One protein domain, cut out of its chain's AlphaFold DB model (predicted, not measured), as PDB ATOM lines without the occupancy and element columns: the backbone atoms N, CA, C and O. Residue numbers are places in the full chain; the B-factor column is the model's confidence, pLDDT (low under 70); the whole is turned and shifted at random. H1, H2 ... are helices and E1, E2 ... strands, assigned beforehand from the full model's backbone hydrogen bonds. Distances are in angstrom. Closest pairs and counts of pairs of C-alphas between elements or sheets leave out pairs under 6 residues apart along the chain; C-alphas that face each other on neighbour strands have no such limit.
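AT A GLANCE: This is residues 188 to 362 of the 363 residues of an uncharacterized protein of Desulfofarcimen acetoxidans (strain ATCC 49208 / DSM 771 / KCTC 5769 / VKM B-1644 / 5575) (UniProt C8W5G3). One long, twisted sheet of nine strands has helices on one face: long H4 lies along it over E6 and part of E9, while shorter H1 and H2 pack side by side toward the E2 end. No named helix covers the other face, and small H3 only grazes the sheet near its E7 edge. The 175 printed residues have four named helices and nine named strands, in the order E1 H1 E2 E3 E4 E5 H2 E6 H3 E7 E8 E9 H4. The sheet runs E2 E3 E4 E5 E1 E6 E9 E8 E7, all antiparallel, in a mixed class of helices and strands. The whole is only just compact, close to loose, with a radius of gyration of the C-alphas of 18.4 A and spans of 54 by 40 by 28 A.

HOW THE PARTS SIT: E1, residues 188 to 200, bends by 60 degrees at Pro 191. H1, residues 201 to 208, is on the sheet. E2, residues 216 to 220, E3, residues 225 to 231, E4, residues 234 to 241, and E5, residues 244 to 251, form a meander, each strand the antiparallel neighbour of the one before. Within hydrogen-bond range are N 218 and O 227 at 2.9 A, N 228 and O 236 at 2.8 A, and N 237 and O 248 at 2.8 A. E5 neighbours E1, with N 195 and O 249 at 3.0 A. H2, residues 259 to 269, touches H1 at a shallow tilt of 15 degrees, opposite ways; their closest C-alphas, Arg 203 and Phe 268, are 5.8 A apart. E6, residues 273 to 281, neighbours E1, with N 192 and O 277 at 2.9 A. E5, H2 and E6 make a split strand-helix-strand unit, two strands running the same way with a helix between them along the chain and E1 between them in the sheet; its crossover is right-handed. H3 is residues 287 to 293. E7, residues 304 to 309, E8, residues 311 to 316, and E9, residues 321 to 329, form a second meander, with N 307 and O 313 at 2.9 A and N 314 and O 323 at 2.9 A. E9 neighbours E6, with N 276 and O 326 at 2.8 A. H4, residues 337 to 361, has a height over the sheet of 9.1 A and runs along the strands, at 11 degrees to E6 on the local plane. With residues 337 to 341 alone it touches H2, about perpendicular at 82 degrees; Ser 259 and Glu 338 have the closest C-alphas, 5.3 A apart. In H1, H2, H3 and H4 every O i to N i+4 pair is within hydrogen-bond range.

IN THESE COORDINATES: E1 spans 35.5 A from C-alpha 188 at (144.061, 169.272, 172.615), E6 26.0 A, E9 26.1 A, and H4 36.3 A to C-alpha 361 at (151.907, 179.845, 169.777).

THE WHOLE: The C-alphas farthest apart, Leu 202 and Asn 288, are 54.9 A apart. The printed part has no cut and no long link. Residues 302 and 332 to 335 have pLDDT under 70.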
ATOM      1  N   VAL A 188     144.616 169.042 173.956       86.06
ATOM      2  CA  VAL A 188     144.061 169.272 172.615       86.06
ATOM      3  C   VAL A 188     143.107 168.143 172.258       86.06
ATOM      4  O   VAL A 188     143.521 166.992 172.139       86.06
ATOM      5  N   SER A 189     141.847 168.477 171.985       87.00
ATOM      6  CA  SER A 189     140.968 167.593 171.221       87.00
ATOM      7  C   SER A 189     141.058 167.963 169.741       87.00
ATOM      8  O   SER A 189     140.875 169.121 169.358       87.00
ATOM      9  N   GLY A 190     141.382 166.982 168.900       89.00
ATOM     10  CA  GLY A 190     141.318 167.163 167.452       89.00
ATOM     11  C   GLY A 190     139.883 167.437 166.984       89.00
ATOM     12  O   GLY A 190     138.938 167.181 167.733       89.00
ATOM     13  N   PRO A 191     139.703 167.935 165.750       94.62
ATOM     14  CA  PRO A 191     138.373 168.168 165.216       94.62
ATOM     15  C   PRO A 191     137.583 166.861 165.126       94.62
ATOM     16  O   PRO A 191     138.117 165.834 164.702       94.62
ATOM     17  N   TYR A 192     136.313 166.912 165.503       95.44
ATOM     18  CA  TYR A 192     135.360 165.816 165.395       95.44
ATOM     19  C   TYR A 192     134.042 166.333 164.822       95.44
ATOM     20  O   TYR A 192     133.693 167.504 164.973       95.44
ATOM     21  N   ILE A 193     133.334 165.453 164.126       95.44
ATOM     22  CA  ILE A 193     132.002 165.695 163.589       95.44
ATOM     23  C   ILE A 193     131.006 165.155 164.604       95.44
ATOM     24  O   ILE A 193     131.127 164.006 165.031       95.44
ATOM     25  N   GLU A 194     130.026 165.967 164.967       94.75
ATOM     26  CA  GLU A 194     128.964 165.598 165.887       94.75
ATOM     27  C   GLU A 194     127.595 165.960 165.308       94.75
ATOM     28  O   GLU A 194     127.425 166.982 164.637       94.75
ATOM     29  N   SER A 195     126.605 165.115 165.584       94.19
ATOM     30  CA  SER A 195     125.200 165.502 165.519       94.19
ATOM     31  C   SER A 195     124.359 164.609 166.415       94.19
ATOM     32  O   SER A 195     124.647 163.425 166.585       94.19
ATOM     33  N   SER A 196     123.303 165.168 166.990       93.31
ATOM     34  CA  SER A 196     122.403 164.433 167.868       93.31
ATOM     35  C   SER A 196     120.956 164.802 167.592       93.31
ATOM     36  O   SER A 196     120.643 165.904 167.143       93.31
ATOM     37  N   GLY A 197     120.062 163.862 167.867       91.75
ATOM     38  CA  GLY A 197     118.647 164.059 167.616       91.75
ATOM     39  C   GLY A 197     117.817 162.868 168.047       91.75
ATOM     40  O   GLY A 197     118.239 162.036 168.853       91.75
ATOM     41  N   LYS A 198     116.606 162.799 167.504       91.25
ATOM     42  CA  LYS A 198     115.663 161.712 167.747       91.25
ATOM     43  C   LYS A 198     115.338 160.988 166.453       91.25
ATOM     44  O   LYS A 198     115.239 161.609 165.402       91.25
ATOM     45  N   ILE A 199     115.138 159.682 166.551       90.94
ATOM     46  CA  ILE A 199     114.766 158.803 165.447       90.94
ATOM     47  C   ILE A 199     113.666 157.845 165.913       90.94
ATOM     48  O   ILE A 199     113.662 157.374 167.051       90.94
ATOM     49  N   SER A 200     112.708 157.550 165.035       90.25
ATOM     50  CA  SER A 200     111.685 156.544 165.327       90.25
ATOM     51  C   SER A 200     112.302 155.144 165.382       90.25
ATOM     52  O   SER A 200     113.232 154.838 164.634       90.25
ATOM     53  N   LEU A 201     111.750 154.256 166.214       88.12
ATOM     54  CA  LEU A 201     112.244 152.876 166.339       88.12
ATOM     55  C   LEU A 201     112.290 152.141 164.988       88.12
ATOM     56  O   LEU A 201     113.234 151.402 164.711       88.12
ATOM     57  N   LEU A 202     111.313 152.401 164.108       89.69
ATOM     58  CA  LEU A 202     111.285 151.830 162.762       89.69
ATOM     59  C   LEU A 202     112.500 152.278 161.938       89.69
ATOM     60  O   LEU A 202     113.230 151.425 161.436       89.69
ATOM     61  N   ARG A 203     112.754 153.587 161.830       89.94
ATOM     62  CA  ARG A 203     113.898 154.102 161.058       89.94
ATOM     63  C   ARG A 203     115.236 153.712 161.682       89.94
ATOM     64  O   ARG A 203     116.170 153.401 160.953       89.94
ATOM     65  N   CYS A 204     115.307 153.654 163.012       89.50
ATOM     66  CA  CYS A 204     116.473 153.167 163.746       89.50
ATOM     67  C   CYS A 204     116.805 151.724 163.341       89.50
ATOM     68  O   CYS A 204     117.917 151.432 162.903       89.50
ATOM     69  N   SER A 205     115.805 150.835 163.374       88.69
ATOM     70  CA  SER A 205     115.976 149.439 162.961       88.69
ATOM     71  C   SER A 205     116.347 149.295 161.480       88.69
ATOM     72  O   SER A 205     117.153 148.431 161.137       88.69
ATOM     73  N   GLN A 206     115.807 150.145 160.600       91.19
ATOM     74  CA  GLN A 206     116.140 150.145 159.172       91.19
ATOM     75  C   GLN A 206     117.584 150.582 158.922       91.19
ATOM     76  O   GLN A 206     118.262 149.974 158.097       91.19
ATOM     77  N   LEU A 207     118.059 151.595 159.651       90.62
ATOM     78  CA  LEU A 207     119.431 152.074 159.552       90.62
ATOM     79  C   LEU A 207     120.420 151.026 160.076       90.62
ATOM     80  O   LEU A 207     121.353 150.675 159.364       90.62
ATOM     81  N   ILE A 208     120.185 150.467 161.271       89.31
ATOM     82  CA  ILE A 208     121.058 149.446 161.883       89.31
ATOM     83  C   ILE A 208     121.204 148.206 160.989       89.31
ATOM     84  O   ILE A 208     122.289 147.642 160.892       89.31
ATOM     85  N   ASN A 209     120.125 147.787 160.321       87.62
ATOM     86  CA  ASN A 209     120.126 146.605 159.455       87.62
ATOM     87  C   ASN A 209     120.488 146.914 157.988       87.62
ATOM     88  O   ASN A 209     120.343 146.043 157.126       87.62
ATOM     89  N   ASN A 210     120.918 148.137 157.666       87.75
ATOM     90  CA  ASN A 210     121.233 148.508 156.293       87.75
ATOM     91  C   ASN A 210     122.558 147.872 155.843       87.75
ATOM     92  O   ASN A 210     123.624 148.182 156.367       87.75
ATOM     93  N   VAL A 211     122.494 147.021 154.814       79.56
ATOM     94  CA  VAL A 211     123.649 146.273 154.280       79.56
ATOM     95  C   VAL A 211     124.776 147.153 153.730       79.56
ATOM     96  O   VAL A 211     125.899 146.679 153.589       79.56
ATOM     97  N   ASN A 212     124.493 148.420 153.419       82.12
ATOM     98  CA  ASN A 212     125.492 149.356 152.910       82.12
ATOM     99  C   ASN A 212     126.316 150.011 154.030       82.12
ATOM    100  O   ASN A 212     127.314 150.670 153.738       82.12
ATOM    101  N   ILE A 213     125.939 149.837 155.303       84.50
ATOM    102  CA  ILE A 213     126.708 150.348 156.440       84.50
ATOM    103  C   ILE A 213     127.771 149.325 156.832       84.50
ATOM    104  O   ILE A 213     127.481 148.264 157.380       84.50
ATOM    105  N   GLN A 214     129.030 149.675 156.587       85.56
ATOM    106  CA  GLN A 214     130.187 148.879 156.993       85.56
ATOM    107  C   GLN A 214     130.630 149.256 158.417       85.56
ATOM    108  O   GLN A 214     131.686 149.852 158.609       85.56
ATOM    109  N   ALA A 215     129.802 148.937 159.416       89.56
ATOM    110  CA  ALA A 215     130.101 149.160 160.834       89.56
ATOM    111  C   ALA A 215     129.875 147.885 161.654       89.56
ATOM    112  O   ALA A 215     129.008 147.072 161.335       89.56
ATOM    113  N   ASN A 216     130.632 147.729 162.738       91.62
ATOM    114  CA  ASN A 216     130.383 146.683 163.722       91.62
ATOM    115  C   ASN A 216     129.236 147.102 164.641       91.62
ATOM    116  O   ASN A 216     129.171 148.251 165.074       91.62
ATOM    117  N   LEU A 217     128.349 146.165 164.963       93.50
ATOM    118  CA  LEU A 217     127.287 146.393 165.931       93.50
ATOM    119  C   LEU A 217     127.778 146.011 167.330       93.50
ATOM    120  O   LEU A 217     128.146 144.861 167.567       93.50
ATOM    121  N   GLU A 218     127.737 146.958 168.256       93.94
ATOM    122  CA  GLU A 218     128.039 146.746 169.669       93.94
ATOM    123  C   GLU A 218     126.822 147.117 170.520       93.94
ATOM    124  O   GLU A 218     126.136 148.100 170.249       93.94
ATOM    125  N   TYR A 219     126.551 146.336 171.563       93.62
ATOM    126  CA  TYR A 219     125.549 146.670 172.572       93.62
ATOM    127  C   TYR A 219     126.255 146.922 173.902       93.62
ATOM    128  O   TYR A 219     127.070 146.103 174.331       93.62
ATOM    129  N   LEU A 220     125.942 148.050 174.540       92.12
ATOM    130  CA  LEU A 220     126.474 148.463 175.834       92.12
ATOM    131  C   LEU A 220     125.386 148.307 176.907       92.12
ATOM    132  O   LEU A 220     124.523 149.177 177.024       92.12
ATOM    133  N   PRO A 221     125.430 147.237 177.727       88.12
ATOM    134  CA  PRO A 221     124.382 146.956 178.710       88.12
ATOM    135  C   PRO A 221     124.298 147.996 179.834       88.12
ATOM    136  O   PRO A 221     123.241 148.183 180.422       88.12
ATOM    137  N   GLU A 222     125.411 148.661 180.155       89.06
ATOM    138  CA  GLU A 222     125.479 149.640 181.249       89.06
ATOM    139  C   GLU A 222     124.679 150.913 180.949       89.06
ATOM    140  O   GLU A 222     124.097 151.510 181.853       89.06
ATOM    141  N   THR A 223     124.656 151.326 179.681       85.38
ATOM    142  CA  THR A 223     123.976 152.540 179.210       85.38
ATOM    143  C   THR A 223     122.724 152.247 178.387       85.38
ATOM    144  O   THR A 223     122.050 153.193 177.980       85.38
ATOM    145  N   ASP A 224     122.418 150.963 178.171       88.75
ATOM    146  CA  ASP A 224     121.377 150.464 177.269       88.75
ATOM    147  C   ASP A 224     121.466 151.103 175.871       88.75
ATOM    148  O   ASP A 224     120.506 151.643 175.319       88.75
ATOM    149  N   GLU A 225     122.684 151.106 175.320       91.69
ATOM    150  CA  GLU A 225     122.993 151.722 174.032       91.69
ATOM    151  C   GLU A 225     123.365 150.693 172.975       91.69
ATOM    152  O   GLU A 225     124.173 149.794 173.207       91.69
ATOM    153  N   ILE A 226     122.851 150.898 171.766       93.25
ATOM    154  CA  ILE A 226     123.313 150.209 170.563       93.25
ATOM    155  C   ILE A 226     124.265 151.147 169.821       93.25
ATOM    156  O   ILE A 226     123.915 152.293 169.543       93.25
ATOM    157  N   LYS A 227     125.461 150.672 169.475       94.62
ATOM    158  CA  LYS A 227     126.472 151.425 168.730       94.62
ATOM    159  C   LYS A 227     126.781 150.766 167.391       94.62
ATOM    160  O   LYS A 227     127.106 149.587 167.330       94.62
ATOM    161  N   LEU A 228     126.731 151.561 166.328       94.88
ATOM    162  CA  LEU A 228     127.352 151.264 165.041       94.88
ATOM    163  C   LEU A 228     128.771 151.828 165.073       94.88
ATOM    164  O   LEU A 228     128.958 153.041 164.993       94.88
ATOM    165  N   VAL A 229     129.761 150.957 165.240       94.69
ATOM    166  CA  VAL A 229     131.171 151.304 165.431       94.69
ATOM    167  C   VAL A 229     131.933 151.112 164.123       94.69
ATOM    168  O   VAL A 229     132.127 149.991 163.654       94.69
ATOM    169  N   PHE A 230     132.395 152.216 163.541       93.06
ATOM    170  CA  PHE A 230     133.279 152.216 162.371       93.06
ATOM    171  C   PHE A 230     134.747 152.093 162.803       93.06
ATOM    172  O   PHE A 230     135.556 151.462 162.126       93.06
ATOM    173  N   SER A 231     135.092 152.677 163.955       90.94
ATOM    174  CA  SER A 231     136.344 152.467 164.691       90.94
ATOM    175  C   SER A 231     136.219 153.020 166.118       90.94
ATOM    176  O   SER A 231     135.185 153.577 166.477       90.94
ATOM    177  N   GLN A 232     137.272 152.895 166.937       84.56
ATOM    178  CA  GLN A 232     137.246 153.233 168.369       84.56
ATOM    179  C   GLN A 232     136.662 154.628 168.686       84.56
ATOM    180  O   GLN A 232     135.946 154.769 169.672       84.56
ATOM    181  N   ASN A 233     136.918 155.632 167.839       88.56
ATOM    182  CA  ASN A 233     136.444 157.016 168.010       88.56
ATOM    183  C   ASN A 233     135.513 157.478 166.871       88.56
ATOM    184  O   ASN A 233     135.406 158.674 166.597       88.56
ATOM    185  N   ASN A 234     134.881 156.537 166.164       94.31
ATOM    186  CA  ASN A 234     133.949 156.825 165.079       94.31
ATOM    187  C   ASN A 234     132.738 155.906 165.197       94.31
ATOM    188  O   ASN A 234     132.815 154.721 164.862       94.31
ATOM    189  N   TYR A 235     131.627 156.440 165.686       95.19
ATOM    190  CA  TYR A 235     130.441 155.649 165.965       95.19
ATOM    191  C   TYR A 235     129.151 156.446 165.801       95.19
ATOM    192  O   TYR A 235     129.124 157.673 165.872       95.19
ATOM    193  N   ILE A 236     128.057 155.714 165.633       95.25
ATOM    194  CA  ILE A 236     126.702 156.226 165.808       95.25
ATOM    195  C   ILE A 236     126.084 155.428 166.942       95.25
ATOM    196  O   ILE A 236     126.049 154.202 166.890       95.25
ATOM    197  N   SER A 237     125.635 156.110 167.983       94.50
ATOM    198  CA  SER A 237     125.002 155.490 169.145       94.50
ATOM    199  C   SER A 237     123.512 155.781 169.159       94.50
ATOM    200  O   SER A 237     123.091 156.873 168.782       94.50
ATOM    201  N   PHE A 238     122.733 154.804 169.602       94.19
ATOM    202  CA  PHE A 238     121.291 154.876 169.761       94.19
ATOM    203  C   PHE A 238     120.941 154.465 171.181       94.19
ATOM    204  O   PHE A 238     121.411 153.434 171.663       94.19
ATOM    205  N   ARG A 239     120.095 155.255 171.835       93.31
ATOM    206  CA  ARG A 239     119.558 154.954 173.163       93.31
ATOM    207  C   ARG A 239     118.044 155.038 173.112       93.31
ATOM    208  O   ARG A 239     117.504 156.059 172.684       93.31
ATOM    209  N   GLU A 240     117.358 153.977 173.513       87.00
ATOM    210  CA  GLU A 240     115.898 153.953 173.510       87.00
ATOM    211  C   GLU A 240     115.326 154.798 174.657       87.00
ATOM    212  O   GLU A 240     115.781 154.739 175.798       87.00
ATOM    213  N   GLN A 241     114.323 155.619 174.344       80.38
ATOM    214  CA  GLN A 241     113.570 156.425 175.295       80.38
ATOM    215  C   GLN A 241     112.091 156.456 174.886       80.38
ATOM    216  O   GLN A 241     111.692 157.197 173.990       80.38
ATOM    217  N   SER A 242     111.254 155.691 175.591       71.38
ATOM    218  CA  SER A 242     109.788 155.826 175.556       71.38
ATOM    219  C   SER A 242     109.162 155.835 174.146       71.38
ATOM    220  O   SER A 242     108.343 156.699 173.839       71.38
ATOM    221  N   GLY A 243     109.524 154.872 173.290       73.00
ATOM    222  CA  GLY A 243     108.954 154.716 171.941       73.00
ATOM    223  C   GLY A 243     109.689 155.464 170.819       73.00
ATOM    224  O   GLY A 243     109.364 155.279 169.646       73.00
ATOM    225  N   GLU A 244     110.706 156.258 171.158       81.75
ATOM    226  CA  GLU A 244     111.681 156.852 170.235       81.75
ATOM    227  C   GLU A 244     113.097 156.427 170.652       81.75
ATOM    228  O   GLU A 244     113.318 155.997 171.782       81.75
ATOM    229  N   SER A 245     114.081 156.559 169.765       85.75
ATOM    230  CA  SER A 245     115.494 156.465 170.142       85.75
ATOM    231  C   SER A 245     116.155 157.827 169.978       85.75
ATOM    232  O   SER A 245     115.968 158.495 168.964       85.75
ATOM    233  N   SER A 246     116.960 158.247 170.949       92.19
ATOM    234  CA  SER A 246     117.924 159.323 170.720       92.19
ATOM    235  C   SER A 246     119.122 158.762 169.970       92.19
ATOM    236  O   SER A 246     119.587 157.673 170.316       92.19
ATOM    237  N   TYR A 247     119.636 159.499 168.990       93.31
ATOM    238  CA  TYR A 247     120.880 159.160 168.308       93.31
ATOM    239  C   TYR A 247     121.973 160.187 168.608       93.31
ATOM    240  O   TYR A 247     121.690 161.368 168.819       93.31
ATOM    241  N   ASN A 248     123.223 159.737 168.578       94.19
ATOM    242  CA  ASN A 248     124.406 160.589 168.551       94.19
ATOM    243  C   ASN A 248     125.403 160.037 167.524       94.19
ATOM    244  O   ASN A 248     125.864 158.901 167.657       94.19
ATOM    245  N   VAL A 249     125.696 160.840 166.504       94.69
ATOM    246  CA  VAL A 249     126.737 160.626 165.500       94.69
ATOM    247  C   VAL A 249     128.006 161.297 166.003       94.69
ATOM    248  O   VAL A 249     128.009 162.507 166.201       94.69
ATOM    249  N   TYR A 250     129.088 160.535 166.156       95.62
ATOM    250  CA  TYR A 250     130.388 161.054 166.565       95.62
ATOM    251  C   TYR A 250     131.489 160.475 165.677       95.62
ATOM    252  O   TYR A 250     131.792 159.284 165.757       95.62
ATOM    253  N   PHE A 251     132.114 161.314 164.848       96.00
ATOM    254  CA  PHE A 251     133.229 160.914 163.987       96.00
ATOM    255  C   PHE A 251     134.458 161.788 164.223       96.00
ATOM    256  O   PHE A 251     134.518 162.940 163.792       96.00
ATOM    257  N   PHE A 252     135.480 161.229 164.866       93.25
ATOM    258  CA  PHE A 252     136.786 161.877 164.975       93.25
ATOM    259  C   PHE A 252     137.516 161.969 163.620       93.25
ATOM    260  O   PHE A 252     138.268 162.910 163.359       93.25
ATOM    261  N   GLU A 253     137.288 161.006 162.725       92.25
ATOM    262  CA  GLU A 253     137.874 160.965 161.388       92.25
ATOM    263  C   GLU A 253     136.841 161.321 160.318       92.25
ATOM    264  O   GLU A 253     135.952 160.534 160.003       92.25
ATOM    265  N   ALA A 254     137.018 162.472 159.662       91.38
ATOM    266  CA  ALA A 254     136.114 162.908 158.594       91.38
ATOM    267  C   ALA A 254     136.026 161.932 157.404       91.38
ATOM    268  O   ALA A 254     135.026 161.919 156.698       91.38
ATOM    269  N   ARG A 255     137.051 161.095 157.187       90.69
ATOM    270  CA  ARG A 255     137.097 160.123 156.078       90.69
ATOM    271  C   ARG A 255     136.124 158.954 156.238       90.69
ATOM    272  O   ARG A 255     135.875 158.263 155.259       90.69
ATOM    273  N   VAL A 256     135.592 158.732 157.442       91.50
ATOM    274  CA  VAL A 256     134.539 157.732 157.679       91.50
ATOM    275  C   VAL A 256     133.237 158.142 156.985       91.50
ATOM    276  O   VAL A 256     132.468 157.287 156.554       91.50
ATOM    277  N   LEU A 257     132.999 159.447 156.835       90.81
ATOM    278  CA  LEU A 257     131.808 159.976 156.190       90.81
ATOM    279  C   LEU A 257     131.947 159.914 154.662       90.81
ATOM    280  O   LEU A 257     132.481 160.834 154.051       90.81
ATOM    281  N   THR A 258     131.459 158.842 154.037       91.69
ATOM    282  CA  THR A 258     131.337 158.768 152.569       91.69
ATOM    283  C   THR A 258     130.057 159.450 152.082       91.69
ATOM    284  O   THR A 258     129.164 159.767 152.873       91.69
ATOM    285  N   SER A 259     129.940 159.684 150.771       90.56
ATOM    286  CA  SER A 259     128.728 160.256 150.166       90.56
ATOM    287  C   SER A 259     127.519 159.329 150.337       90.56
ATOM    288  O   SER A 259     126.408 159.812 150.576       90.56
ATOM    289  N   GLU A 260     127.724 158.009 150.292       90.31
ATOM    290  CA  GLU A 260     126.686 157.014 150.570       90.31
ATOM    291  C   GLU A 260     126.260 157.056 152.036       90.31
ATOM    292  O   GLU A 260     125.064 157.140 152.315       90.31
ATOM    293  N   LEU A 261     127.218 157.060 152.974       91.56
ATOM    294  CA  LEU A 261     126.901 157.136 154.400       91.56
ATOM    295  C   LEU A 261     126.161 158.436 154.719       91.56
ATOM    296  O   LEU A 261     125.116 158.389 155.356       91.56
ATOM    297  N   LEU A 262     126.638 159.584 154.231       90.81
ATOM    298  CA  LEU A 262     125.965 160.867 154.433       90.81
ATOM    299  C   LEU A 262     124.528 160.844 153.894       90.81
ATOM    300  O   LEU A 262     123.622 161.347 154.553       90.81
ATOM    301  N   SER A 263     124.305 160.229 152.731       89.38
ATOM    302  CA  SER A 263     122.962 160.092 152.152       89.38
ATOM    303  C   SER A 263     122.041 159.258 153.044       89.38
ATOM    304  O   SER A 263     120.917 159.680 153.309       89.38
ATOM    305  N   LEU A 264     122.537 158.135 153.575       90.44
ATOM    306  CA  LEU A 264     121.800 157.302 154.530       90.44
ATOM    307  C   LEU A 264     121.490 158.064 155.825       90.44
ATOM    308  O   LEU A 264     120.368 158.007 156.322       90.44
ATOM    309  N   LEU A 265     122.452 158.811 156.371       90.44
ATOM    310  CA  LEU A 265     122.229 159.602 157.583       90.44
ATOM    311  C   LEU A 265     121.162 160.682 157.356       90.44
ATOM    312  O   LEU A 265     120.255 160.811 158.172       90.44
ATOM    313  N   CYS A 266     121.214 161.403 156.233       89.38
ATOM    314  CA  CYS A 266     120.189 162.384 155.869       89.38
ATOM    315  C   CYS A 266     118.800 161.750 155.705       89.38
ATOM    316  O   CYS A 266     117.817 162.324 156.163       89.38
ATOM    317  N   GLU A 267     118.714 160.575 155.074       88.12
ATOM    318  CA  GLU A 267     117.449 159.874 154.821       88.12
ATOM    319  C   GLU A 267     116.807 159.325 156.105       88.12
ATOM    320  O   GLU A 267     115.604 159.478 156.319       88.12
ATOM    321  N   PHE A 268     117.593 158.671 156.965       89.44
ATOM    322  CA  PHE A 268     117.056 157.947 158.119       89.44
ATOM    323  C   PHE A 268     116.987 158.788 159.397       89.44
ATOM    324  O   PHE A 268     116.046 158.617 160.175       89.44
ATOM    325  N   LEU A 269     117.956 159.683 159.626       88.31
ATOM    326  CA  LEU A 269     118.042 160.497 160.847       88.31
ATOM    327  C   LEU A 269     117.377 161.877 160.708       88.31
ATOM    328  O   LEU A 269     117.429 162.655 161.660       88.31
ATOM    329  N   ASP A 270     116.795 162.184 159.538       85.19
ATOM    330  CA  ASP A 270     116.357 163.535 159.145       85.19
ATOM    331  C   ASP A 270     117.448 164.584 159.426       85.19
ATOM    332  O   ASP A 270     117.196 165.672 159.947       85.19
ATOM    333  N   LEU A 271     118.698 164.219 159.134       86.56
ATOM    334  CA  LEU A 271     119.863 165.012 159.491       86.56
ATOM    335  C   LEU A 271     119.924 166.284 158.634       86.56
ATOM    336  O   LEU A 271     120.292 166.243 157.461       86.56
ATOM    337  N   THR A 272     119.578 167.425 159.227       85.94
ATOM    338  CA  THR A 272     119.597 168.732 158.550       85.94
ATOM    339  C   THR A 272     120.915 169.473 158.725       85.94
ATOM    340  O   THR A 272     121.273 170.279 157.868       85.94
ATOM    341  N   THR A 273     121.655 169.198 159.800       89.69
ATOM    342  CA  THR A 273     122.920 169.869 160.109       89.69
ATOM    343  C   THR A 273     123.957 168.907 160.683       89.69
ATOM    344  O   THR A 273     123.633 168.007 161.462       89.69
ATOM    345  N   LEU A 274     125.220 169.146 160.332       91.56
ATOM    346  CA  LEU A 274     126.392 168.542 160.969       91.56
ATOM    347  C   LEU A 274     127.256 169.630 161.595       91.56
ATOM    348  O   LEU A 274     127.492 170.669 160.978       91.56
ATOM    349  N   GLU A 275     127.770 169.367 162.789       94.75
ATOM    350  CA  GLU A 275     128.664 170.282 163.489       94.75
ATOM    351  C   GLU A 275     130.077 169.699 163.474       94.75
ATOM    352  O   GLU A 275     130.288 168.549 163.852       94.75
ATOM    353  N   ILE A 276     131.063 170.479 163.034       96.19
ATOM    354  CA  ILE A 276     132.478 170.154 163.220       96.19
ATOM    355  C   ILE A 276     132.976 170.990 164.387       96.19
ATOM    356  O   ILE A 276     132.968 172.222 164.317       96.19
ATOM    357  N   LYS A 277     133.412 170.323 165.450       96.38
ATOM    358  CA  LYS A 277     133.882 170.957 166.679       96.38
ATOM    359  C   LYS A 277     135.314 170.569 166.971       96.38
ATOM    360  O   LYS A 277     135.749 169.468 166.654       96.38
ATOM    361  N   ALA A 278     136.034 171.463 167.629       95.31
ATOM    362  CA  ALA A 278     137.284 171.134 168.293       95.31
ATOM    363  C   ALA A 278     137.472 172.030 169.514       95.31
ATOM    364  O   ALA A 278     136.951 173.145 169.568       95.31
ATOM    365  N   GLN A 279     138.241 171.560 170.487       94.00
ATOM    366  CA  GLN A 279     138.598 172.361 171.653       94.00
ATOM    367  C   GLN A 279     140.042 172.134 172.076       94.00
ATOM    368  O   GLN A 279     140.577 171.029 171.946       94.00
ATOM    369  N   MET A 280     140.635 173.182 172.631       91.62
ATOM    370  CA  MET A 280     141.933 173.149 173.281       91.62
ATOM    371  C   MET A 280     141.806 173.838 174.641       91.62
ATOM    372  O   MET A 280     141.200 174.902 174.745       91.62
ATOM    373  N   GLN A 281     142.306 173.182 175.679       89.19
ATOM    374  CA  GLN A 281     142.204 173.586 177.079       89.19
ATOM    375  C   GLN A 281     143.596 173.779 177.659       89.19
ATOM    376  O   GLN A 281     144.566 173.222 177.137       89.19
ATOM    377  N   ASN A 282     143.668 174.524 178.760       79.88
ATOM    378  CA  ASN A 282     144.915 174.845 179.448       79.88
ATOM    379  C   ASN A 282     145.929 175.495 178.505       79.88
ATOM    380  O   ASN A 282     147.114 175.192 178.556       79.88
ATOM    381  N   ILE A 283     145.444 176.349 177.599       81.88
ATOM    382  CA  ILE A 283     146.321 177.114 176.724       81.88
ATOM    383  C   ILE A 283     146.386 178.558 177.130       81.88
ATOM    384  O   ILE A 283     145.377 179.189 177.452       81.88
ATOM    385  N   ILE A 284     147.594 179.080 177.002       74.06
ATOM    386  CA  ILE A 284     147.878 180.487 177.132       74.06
ATOM    387  C   ILE A 284     148.561 180.931 175.851       74.06
ATOM    388  O   ILE A 284     149.634 180.454 175.500       74.06
ATOM    389  N   ILE A 285     147.914 181.846 175.138       80.44
ATOM    390  CA  ILE A 285     148.449 182.435 173.913       80.44
ATOM    391  C   ILE A 285     148.760 183.898 174.192       80.44
ATOM    392  O   ILE A 285     147.908 184.622 174.722       80.44
ATOM    393  N   ASP A 286     149.954 184.339 173.799       73.19
ATOM    394  CA  ASP A 286     150.307 185.751 173.864       73.19
ATOM    395  C   ASP A 286     149.307 186.584 173.031       73.19
ATOM    396  O   ASP A 286     149.044 186.272 171.866       73.19
ATOM    397  N   PRO A 287     148.734 187.666 173.577       71.19
ATOM    398  CA  PRO A 287     147.727 188.456 172.872       71.19
ATOM    399  C   PRO A 287     148.216 189.101 171.571       71.19
ATOM    400  O   PRO A 287     147.416 189.269 170.646       71.19
ATOM    401  N   ASN A 288     149.507 189.447 171.452       73.50
ATOM    402  CA  ASN A 288     150.043 189.930 170.180       73.50
ATOM    403  C   ASN A 288     150.046 188.811 169.144       73.50
ATOM    404  O   ASN A 288     149.662 189.067 168.004       73.50
ATOM    405  N   GLN A 289     150.420 187.586 169.520       83.69
ATOM    406  CA  GLN A 289     150.303 186.425 168.632       83.69
ATOM    407  C   GLN A 289     148.836 186.149 168.286       83.69
ATOM    408  O   GLN A 289     148.495 185.931 167.122       83.69
ATOM    409  N   LEU A 290     147.935 186.269 169.262       85.25
ATOM    410  CA  LEU A 290     146.505 186.067 169.071       85.25
ATOM    411  C   LEU A 290     145.911 187.023 168.022       85.25
ATOM    412  O   LEU A 290     145.214 186.594 167.100       85.25
ATOM    413  N   VAL A 291     146.213 188.318 168.121       84.50
ATOM    414  CA  VAL A 291     145.676 189.333 167.202       84.50
ATOM    415  C   VAL A 291     146.460 189.382 165.888       84.50
ATOM    416  O   VAL A 291     145.855 189.371 164.817       84.50
ATOM    417  N   LYS A 292     147.799 189.416 165.932       83.44
ATOM    418  CA  LYS A 292     148.640 189.633 164.740       83.44
ATOM    419  C   LYS A 292     148.883 188.358 163.934       83.44
ATOM    420  O   LYS A 292     148.860 188.416 162.708       83.44
ATOM    421  N   GLU A 293     149.119 187.222 164.589       84.62
ATOM    422  CA  GLU A 293     149.498 185.973 163.907       84.62
ATOM    423  C   GLU A 293     148.308 185.043 163.668       84.62
ATOM    424  O   GLU A 293     148.227 184.388 162.619       84.62
ATOM    425  N   LEU A 294     147.384 184.976 164.629       88.62
ATOM    426  CA  LEU A 294     146.195 184.126 164.563       88.62
ATOM    427  C   LEU A 294     144.963 184.873 164.030       88.62
ATOM    428  O   LEU A 294     144.043 184.225 163.530       88.62
ATOM    429  N   GLY A 295     144.967 186.210 164.032       87.50
ATOM    430  CA  GLY A 295     143.933 187.038 163.402       87.50
ATOM    431  C   GLY A 295     142.634 187.137 164.201       87.50
ATOM    432  O   GLY A 295     141.561 187.241 163.604       87.50
ATOM    433  N   PHE A 296     142.711 187.047 165.528       91.00
ATOM    434  CA  PHE A 296     141.567 187.266 166.408       91.00
ATOM    435  C   PHE A 296     141.227 188.747 166.564       91.00
ATOM    436  O   PHE A 296     142.085 189.625 166.493       91.00
ATOM    437  N   GLN A 297     139.956 189.000 166.846       89.56
ATOM    438  CA  GLN A 297     139.424 190.290 167.255       89.56
ATOM    439  C   GLN A 297     138.998 190.205 168.721       89.56
ATOM    440  O   GLN A 297     138.539 189.163 169.183       89.56
ATOM    441  N   LYS A 298     139.183 191.298 169.464       84.25
ATOM    442  CA  LYS A 298     138.750 191.393 170.860       84.25
ATOM    443  C   LYS A 298     137.243 191.650 170.907       84.25
ATOM    444  O   LYS A 298     136.770 192.584 170.258       84.25
ATOM    445  N   ASP A 299     136.515 190.848 171.679       85.75
ATOM    446  CA  ASP A 299     135.078 191.034 171.886       85.75
ATOM    447  C   ASP A 299     134.808 192.134 172.939       85.75
ATOM    448  O   ASP A 299     135.722 192.782 173.451       85.75
ATOM    449  N   HIS A 300     133.533 192.391 173.261       80.38
ATOM    450  CA  HIS A 300     133.160 193.388 174.279       80.38
ATOM    451  C   HIS A 300     133.680 193.044 175.682       80.38
ATOM    452  O   HIS A 300     134.023 193.944 176.448       80.38
ATOM    453  N   GLU A 301     133.745 191.757 176.026       76.75
ATOM    454  CA  GLU A 301     134.326 191.311 177.290       76.75
ATOM    455  C   GLU A 301     135.853 191.228 177.184       76.75
ATOM    456  O   GLU A 301     136.396 190.659 176.240       76.75
ATOM    457  N   PHE A 302     136.561 191.756 178.188       68.31
ATOM    458  CA  PHE A 302     138.018 191.933 178.148       68.31
ATOM    459  C   PHE A 302     138.835 190.656 177.898       68.31
ATOM    460  O   PHE A 302     139.951 190.754 177.390       68.31
ATOM    461  N   TYR A 303     138.301 189.492 178.270       76.00
ATOM    462  CA  TYR A 303     138.958 188.183 178.216       76.00
ATOM    463  C   TYR A 303     138.463 187.296 177.063       76.00
ATOM    464  O   TYR A 303     138.897 186.147 176.964       76.00
ATOM    465  N   HIS A 304     137.576 187.811 176.206       86.56
ATOM    466  CA  HIS A 304     137.024 187.088 175.066       86.56
ATOM    467  C   HIS A 304     137.582 187.600 173.740       86.56
ATOM    468  O   HIS A 304     137.652 188.804 173.480       86.56
ATOM    469  N   PHE A 305     137.959 186.650 172.893       90.69
ATOM    470  CA  PHE A 305     138.453 186.906 171.554       90.69
ATOM    471  C   PHE A 305     137.761 185.979 170.570       90.69
ATOM    472  O   PHE A 305     137.629 184.779 170.819       90.69
ATOM    473  N   SER A 306     137.386 186.518 169.417       93.12
ATOM    474  CA  SER A 306     136.718 185.755 168.374       93.12
ATOM    475  C   SER A 306     137.397 185.922 167.018       93.12
ATOM    476  O   SER A 306     138.029 186.933 166.707       93.12
ATOM    477  N   ARG A 307     137.299 184.882 166.192       93.50
ATOM    478  CA  ARG A 307     137.742 184.886 164.797       93.50
ATOM    479  C   ARG A 307     136.731 184.121 163.963       93.50
ATOM    480  O   ARG A 307     136.424 182.971 164.259       93.50
ATOM    481  N   ASN A 308     136.280 184.738 162.877       90.06
ATOM    482  CA  ASN A 308     135.398 184.110 161.899       90.06
ATOM    483  C   ASN A 308     136.095 184.090 160.539       90.06
ATOM    484  O   ASN A 308     136.100 185.086 159.822       90.06
ATOM    485  N   ASN A 309     136.711 182.959 160.193       86.38
ATOM    486  CA  ASN A 309     137.315 182.758 158.876       86.38
ATOM    487  C   ASN A 309     137.252 181.274 158.501       86.38
ATOM    488  O   ASN A 309     138.023 180.466 159.013       86.38
ATOM    489  N   GLY A 310     136.286 180.910 157.654       86.25
ATOM    490  CA  GLY A 310     135.959 179.516 157.327       86.25
ATOM    491  C   GLY A 310     135.124 178.833 158.415       86.25
ATOM    492  O   GLY A 310     134.049 178.312 158.120       86.25
ATOM    493  N   PHE A 311     135.563 178.924 159.669       93.00
ATOM    494  CA  PHE A 311     134.878 178.447 160.872       93.00
ATOM    495  C   PHE A 311     134.959 179.485 161.997       93.00
ATOM    496  O   PHE A 311     135.765 180.421 161.933       93.00
ATOM    497  N   ARG A 312     134.085 179.344 162.997       95.06
ATOM    498  CA  ARG A 312     134.068 180.202 164.181       95.06
ATOM    499  C   ARG A 312     135.110 179.696 165.164       95.06
ATOM    500  O   ARG A 312     135.183 178.501 165.432       95.06
ATOM    501  N   VAL A 313     135.893 180.613 165.707       95.50
ATOM    502  CA  VAL A 313     136.849 180.348 166.777       95.50
ATOM    503  C   VAL A 313     136.584 181.325 167.905       95.50
ATOM    504  O   VAL A 313     136.485 182.528 167.661       95.50
ATOM    505  N   VAL A 314     136.470 180.818 169.125       94.06
ATOM    506  CA  VAL A 314     136.308 181.616 170.340       94.06
ATOM    507  C   VAL A 314     137.398 181.216 171.316       94.06
ATOM    508  O   VAL A 314     137.600 180.032 171.571       94.06
ATOM    509  N   TYR A 315     138.102 182.203 171.852       92.62
ATOM    510  CA  TYR A 315     139.106 182.020 172.884       92.62
ATOM    511  C   TYR A 315     138.721 182.817 174.123       92.62
ATOM    512  O   TYR A 315     138.467 184.022 174.050       92.62
ATOM    513  N   ASN A 316     138.686 182.133 175.260       88.38
ATOM    514  CA  ASN A 316     138.480 182.731 176.564       88.38
ATOM    515  C   ASN A 316     139.765 182.576 177.383       88.38
ATOM    516  O   ASN A 316     140.077 181.478 177.847       88.38
ATOM    517  N   ILE A 317     140.479 183.689 177.588       82.75
ATOM    518  CA  ILE A 317     141.740 183.712 178.350       82.75
ATOM    519  C   ILE A 317     141.514 183.264 179.793       82.75
ATOM    520  O   ILE A 317     142.324 182.529 180.345       82.75
ATOM    521  N   LYS A 318     140.402 183.682 180.408       77.50
ATOM    522  CA  LYS A 318     140.095 183.361 181.807       77.50
ATOM    523  C   LYS A 318     139.921 181.860 182.028       77.50
ATOM    524  O   LYS A 318     140.266 181.362 183.090       77.50
ATOM    525  N   LEU A 319     139.380 181.154 181.041       81.25
ATOM    526  CA  LEU A 319     139.178 179.707 181.103       81.25
ATOM    527  C   LEU A 319     140.341 178.907 180.499       81.25
ATOM    528  O   LEU A 319     140.300 177.682 180.554       81.25
ATOM    529  N   GLY A 320     141.324 179.562 179.868       82.19
ATOM    530  CA  GLY A 320     142.348 178.883 179.065       82.19
ATOM    531  C   GLY A 320     141.745 177.989 177.974       82.19
ATOM    532  O   GLY A 320     142.306 176.943 177.650       82.19
ATOM    533  N   LEU A 321     140.563 178.360 177.463       89.50
ATOM    534  CA  LEU A 321     139.729 177.524 176.600       89.50
ATOM    535  C   LEU A 321     139.581 178.162 175.221       89.50
ATOM    536  O   LEU A 321     139.074 179.276 175.076       89.50
ATOM    537  N   LEU A 322     139.964 177.400 174.205       93.56
ATOM    538  CA  LEU A 322     139.732 177.686 172.800       93.56
ATOM    539  C   LEU A 322     138.720 176.694 172.240       93.56
ATOM    540  O   LEU A 322     138.889 175.485 172.377       93.56
ATOM    541  N   GLN A 323     137.703 177.206 171.557       95.88
ATOM    542  CA  GLN A 323     136.667 176.415 170.905       95.88
ATOM    543  C   GLN A 323     136.577 176.782 169.430       95.88
ATOM    544  O   GLN A 323     136.543 177.958 169.065       95.88
ATOM    545  N   LEU A 324     136.548 175.760 168.582       96.88
ATOM    546  CA  LEU A 324     136.335 175.856 167.148       96.88
ATOM    547  C   LEU A 324     134.997 175.203 166.825       96.88
ATOM    548  O   LEU A 324     134.721 174.102 167.299       96.88
ATOM    549  N   GLU A 325     134.205 175.852 165.981       96.50
ATOM    550  CA  GLU A 325     132.903 175.346 165.567       96.50
ATOM    551  C   GLU A 325     132.612 175.717 164.110       96.50
ATOM    552  O   GLU A 325     132.828 176.852 163.663       96.50
ATOM    553  N   LYS A 326     132.086 174.753 163.357       95.88
ATOM    554  CA  LYS A 326     131.512 174.971 162.036       95.88
ATOM    555  C   LYS A 326     130.242 174.160 161.877       95.88
ATOM    556  O   LYS A 326     130.292 172.936 161.877       95.88
ATOM    557  N   ASN A 327     129.148 174.861 161.617       93.56
ATOM    558  CA  ASN A 327     127.874 174.240 161.289       93.56
ATOM    559  C   ASN A 327     127.753 174.125 159.769       93.56
ATOM    560  O   ASN A 327     128.037 175.077 159.033       93.56
ATOM    561  N   ILE A 328     127.403 172.928 159.315       91.00
ATOM    562  CA  ILE A 328     127.270 172.553 157.913       91.00
ATOM    563  C   ILE A 328     125.808 172.224 157.676       91.00
ATOM    564  O   ILE A 328     125.271 171.283 158.258       91.00
ATOM    565  N   ASP A 329     125.182 173.030 156.828       88.56
ATOM    566  CA  ASP A 329     123.804 172.841 156.405       88.56
ATOM    567  C   ASP A 329     123.736 171.733 155.343       88.56
ATOM    568  O   ASP A 329     124.486 171.746 154.364       88.56
ATOM    569  N   LEU A 330     122.861 170.752 155.563       87.50
ATOM    570  CA  LEU A 330     122.638 169.603 154.686       87.50
ATOM    571  C   LEU A 330     121.289 169.663 153.955       87.50
ATOM    572  O   LEU A 330     120.962 168.721 153.222       87.50
ATOM    573  N   THR A 331     120.514 170.736 154.154       77.94
ATOM    574  CA  THR A 331     119.140 170.892 153.647       77.94
ATOM    575  C   THR A 331     119.057 171.205 152.154       77.94
ATOM    576  O   THR A 331     118.004 170.994 151.546       77.94
ATOM    577  N   GLU A 332     120.145 171.653 151.521       65.38
ATOM    578  CA  GLU A 332     120.148 171.919 150.084       65.38
ATOM    579  C   GLU A 332     120.105 170.606 149.274       65.38
ATOM    580  O   GLU A 332     121.110 169.947 149.015       65.38
ATOM    581  N   LEU A 333     118.894 170.241 148.838       50.22
ATOM    582  CA  LEU A 333     118.559 169.006 148.112       50.22
ATOM    583  C   LEU A 333     119.263 168.828 146.748       50.22
ATOM    584  O   LEU A 333     119.210 167.736 146.190       50.22
ATOM    585  N   ASN A 334     119.917 169.867 146.214       54.09
ATOM    586  CA  ASN A 334     120.587 169.858 144.901       54.09
ATOM    587  C   ASN A 334     122.121 169.849 144.981       54.09
ATOM    588  O   ASN A 334     122.781 169.956 143.945       54.09
ATOM    589  N   VAL A 335     122.704 169.762 146.177       64.56
ATOM    590  CA  VAL A 335     124.162 169.758 146.320       64.56
ATOM    591  C   VAL A 335     124.680 168.341 146.124       64.56
ATOM    592  O   VAL A 335     124.217 167.395 146.763       64.56
ATOM    593  N   ASP A 336     125.662 168.208 145.239       82.69
ATOM    594  CA  ASP A 336     126.434 166.985 145.068       82.69
ATOM    595  C   ASP A 336     126.985 166.522 146.432       82.69
ATOM    596  O   ASP A 336     127.770 167.216 147.083       82.69
ATOM    597  N   ARG A 337     126.543 165.345 146.892       85.62
ATOM    598  CA  ARG A 337     126.935 164.793 148.199       85.62
ATOM    599  C   ARG A 337     128.435 164.528 148.271       85.62
ATOM    600  O   ARG A 337     129.007 164.647 149.352       85.62
ATOM    601  N   GLU A 338     129.077 164.234 147.144       87.62
ATOM    602  CA  GLU A 338     130.528 164.097 147.071       87.62
ATOM    603  C   GLU A 338     131.218 165.445 147.325       87.62
ATOM    604  O   GLU A 338     132.175 165.526 148.100       87.62
ATOM    605  N   PHE A 339     130.682 166.539 146.777       88.06
ATOM    606  CA  PHE A 339     131.162 167.893 147.063       88.06
ATOM    607  C   PHE A 339     131.003 168.276 148.546       88.06
ATOM    608  O   PHE A 339     131.927 168.850 149.134       88.06
ATOM    609  N   VAL A 340     129.873 167.934 149.179       89.94
ATOM    610  CA  VAL A 340     129.652 168.188 150.619       89.94
ATOM    611  C   VAL A 340     130.663 167.425 151.473       89.94
ATOM    612  O   VAL A 340     131.307 168.022 152.336       89.94
ATOM    613  N   VAL A 341     130.855 166.130 151.212       91.81
ATOM    614  CA  VAL A 341     131.836 165.300 151.929       91.81
ATOM    615  C   VAL A 341     133.253 165.852 151.769       91.81
ATOM    616  O   VAL A 341     133.963 166.024 152.760       91.81
ATOM    617  N   ASN A 342     133.650 166.225 150.551       91.75
ATOM    618  CA  ASN A 342     134.955 166.838 150.302       91.75
ATOM    619  C   ASN A 342     135.121 168.168 151.054       91.75
ATOM    620  O   ASN A 342     136.196 168.447 151.588       91.75
ATOM    621  N   SER A 343     134.053 168.961 151.164       91.12
ATOM    622  CA  SER A 343     134.049 170.205 151.940       91.12
ATOM    623  C   SER A 343     134.203 169.948 153.443       91.12
ATOM    624  O   SER A 343     134.987 170.631 154.100       91.12
ATOM    625  N   ILE A 344     133.518 168.933 153.987       92.94
ATOM    626  CA  ILE A 344     133.655 168.489 155.386       92.94
ATOM    627  C   ILE A 344     135.102 168.076 155.674       92.94
ATOM    628  O   ILE A 344     135.698 168.548 156.643       92.94
ATOM    629  N   ILE A 345     135.693 167.243 154.810       94.25
ATOM    630  CA  ILE A 345     137.085 166.789 154.942       94.25
ATOM    631  C   ILE A 345     138.053 167.978 154.882       94.25
ATOM    632  O   ILE A 345     138.989 168.046 155.681       94.25
ATOM    633  N   ALA A 346     137.825 168.933 153.976       93.56
ATOM    634  CA  ALA A 346     138.659 170.124 153.854       93.56
ATOM    635  C   ALA A 346     138.597 171.003 155.115       93.56
ATOM    636  O   ALA A 346     139.640 171.405 155.628       93.56
ATOM    637  N   ILE A 347     137.399 171.261 155.653       94.38
ATOM    638  CA  ILE A 347     137.217 172.042 156.888       94.38
ATOM    639  C   ILE A 347     137.867 171.329 158.079       94.38
ATOM    640  O   ILE A 347     138.567 171.964 158.868       94.38
ATOM    641  N   HIS A 348     137.684 170.011 158.193       95.38
ATOM    642  CA  HIS A 348     138.313 169.192 159.234       95.38
ATOM    643  C   HIS A 348     139.846 169.301 159.191       95.38
ATOM    644  O   HIS A 348     140.484 169.535 160.220       95.38
ATOM    645  N   GLY A 349     140.432 169.239 157.991       94.94
ATOM    646  CA  GLY A 349     141.861 169.472 157.768       94.94
ATOM    647  C   GLY A 349     142.311 170.877 158.181       94.94
ATOM    648  O   GLY A 349     143.261 171.010 158.950       94.94
ATOM    649  N   GLN A 350     141.586 171.917 157.760       95.12
ATOM    650  CA  GLN A 350     141.887 173.312 158.113       95.12
ATOM    651  C   GLN A 350     141.823 173.566 159.626       95.12
ATOM    652  O   GLN A 350     142.665 174.282 160.167       95.12
ATOM    653  N   MET A 351     140.851 172.976 160.331       95.88
ATOM    654  CA  MET A 351     140.773 173.066 161.792       95.88
ATOM    655  C   MET A 351     141.978 172.400 162.458       95.88
ATOM    656  O   MET A 351     142.547 172.960 163.393       95.88
ATOM    657  N   ARG A 352     142.405 171.231 161.966       94.44
ATOM    658  CA  ARG A 352     143.584 170.525 162.488       94.44
ATOM    659  C   ARG A 352     144.869 171.332 162.286       94.44
ATOM    660  O   ARG A 352     145.658 171.449 163.219       94.44
ATOM    661  N   GLU A 353     145.063 171.910 161.103       93.75
ATOM    662  CA  GLU A 353     146.200 172.793 160.814       93.75
ATOM    663  C   GLU A 353     146.186 174.037 161.706       93.75
ATOM    664  O   GLU A 353     147.214 174.413 162.270       93.75
ATOM    665  N   PHE A 354     145.012 174.643 161.895       93.88
ATOM    666  CA  PHE A 354     144.867 175.793 162.777       93.88
ATOM    667  C   PHE A 354     145.196 175.451 164.232       93.88
ATOM    668  O   PHE A 354     145.939 176.194 164.862       93.88
ATOM    669  N   LEU A 355     144.706 174.325 164.758       92.56
ATOM    670  CA  LEU A 355     145.052 173.866 166.108       92.56
ATOM    671  C   LEU A 355     146.550 173.598 166.262       92.56
ATOM    672  O   LEU A 355     147.111 173.923 167.302       92.56
ATOM    673  N   SER A 356     147.209 173.049 165.235       90.38
ATOM    674  CA  SER A 356     148.668 172.884 165.245       90.38
ATOM    675  C   SER A 356     149.372 174.234 165.343       90.38
ATOM    676  O   SER A 356     150.237 174.406 166.190       90.38
ATOM    677  N   LYS A 357     148.950 175.215 164.536       90.31
ATOM    678  CA  LYS A 357     149.503 176.572 164.590       90.31
ATOM    679  C   LYS A 357     149.267 177.230 165.950       90.31
ATOM    680  O   LYS A 357     150.154 177.893 166.467       90.31
ATOM    681  N   VAL A 358     148.085 177.046 166.540       89.50
ATOM    682  CA  VAL A 358     147.800 177.541 167.892       89.50
ATOM    683  C   VAL A 358     148.721 176.885 168.912       89.50
ATOM    684  O   VAL A 358     149.247 177.586 169.765       89.50
ATOM    685  N   LYS A 359     148.940 175.571 168.817       86.19
ATOM    686  CA  LYS A 359     149.845 174.848 169.712       86.19
ATOM    687  C   LYS A 359     151.275 175.393 169.650       86.19
ATOM    688  O   LYS A 359     151.922 175.446 170.684       86.19
ATOM    689  N   ASP A 360     151.737 175.830 168.481       84.56
ATOM    690  CA  ASP A 360     153.062 176.446 168.324       84.56
ATOM    691  C   ASP A 360     153.152 177.848 168.965       84.56
ATOM    692  O   ASP A 360     154.240 178.297 169.323       84.56
ATOM    693  N   CYS A 361     152.016 178.540 169.114       80.88
ATOM    694  CA  CYS A 361     151.907 179.845 169.777       80.88
ATOM    695  C   CYS A 361     151.520 179.744 171.266       80.88
ATOM    696  O   CYS A 361     151.573 180.743 171.982       80.88
ATOM    697  N   ALA A 362     151.057 178.582 171.725       73.12
ATOM    698  CA  ALA A 362     150.582 178.378 173.087       73.12
ATOM    699  C   ALA A 362     151.722 177.886 173.991       73.12
ATOM    700  O   ALA A 362     152.522 177.045 173.579       73.12
TER     701      ALA A 362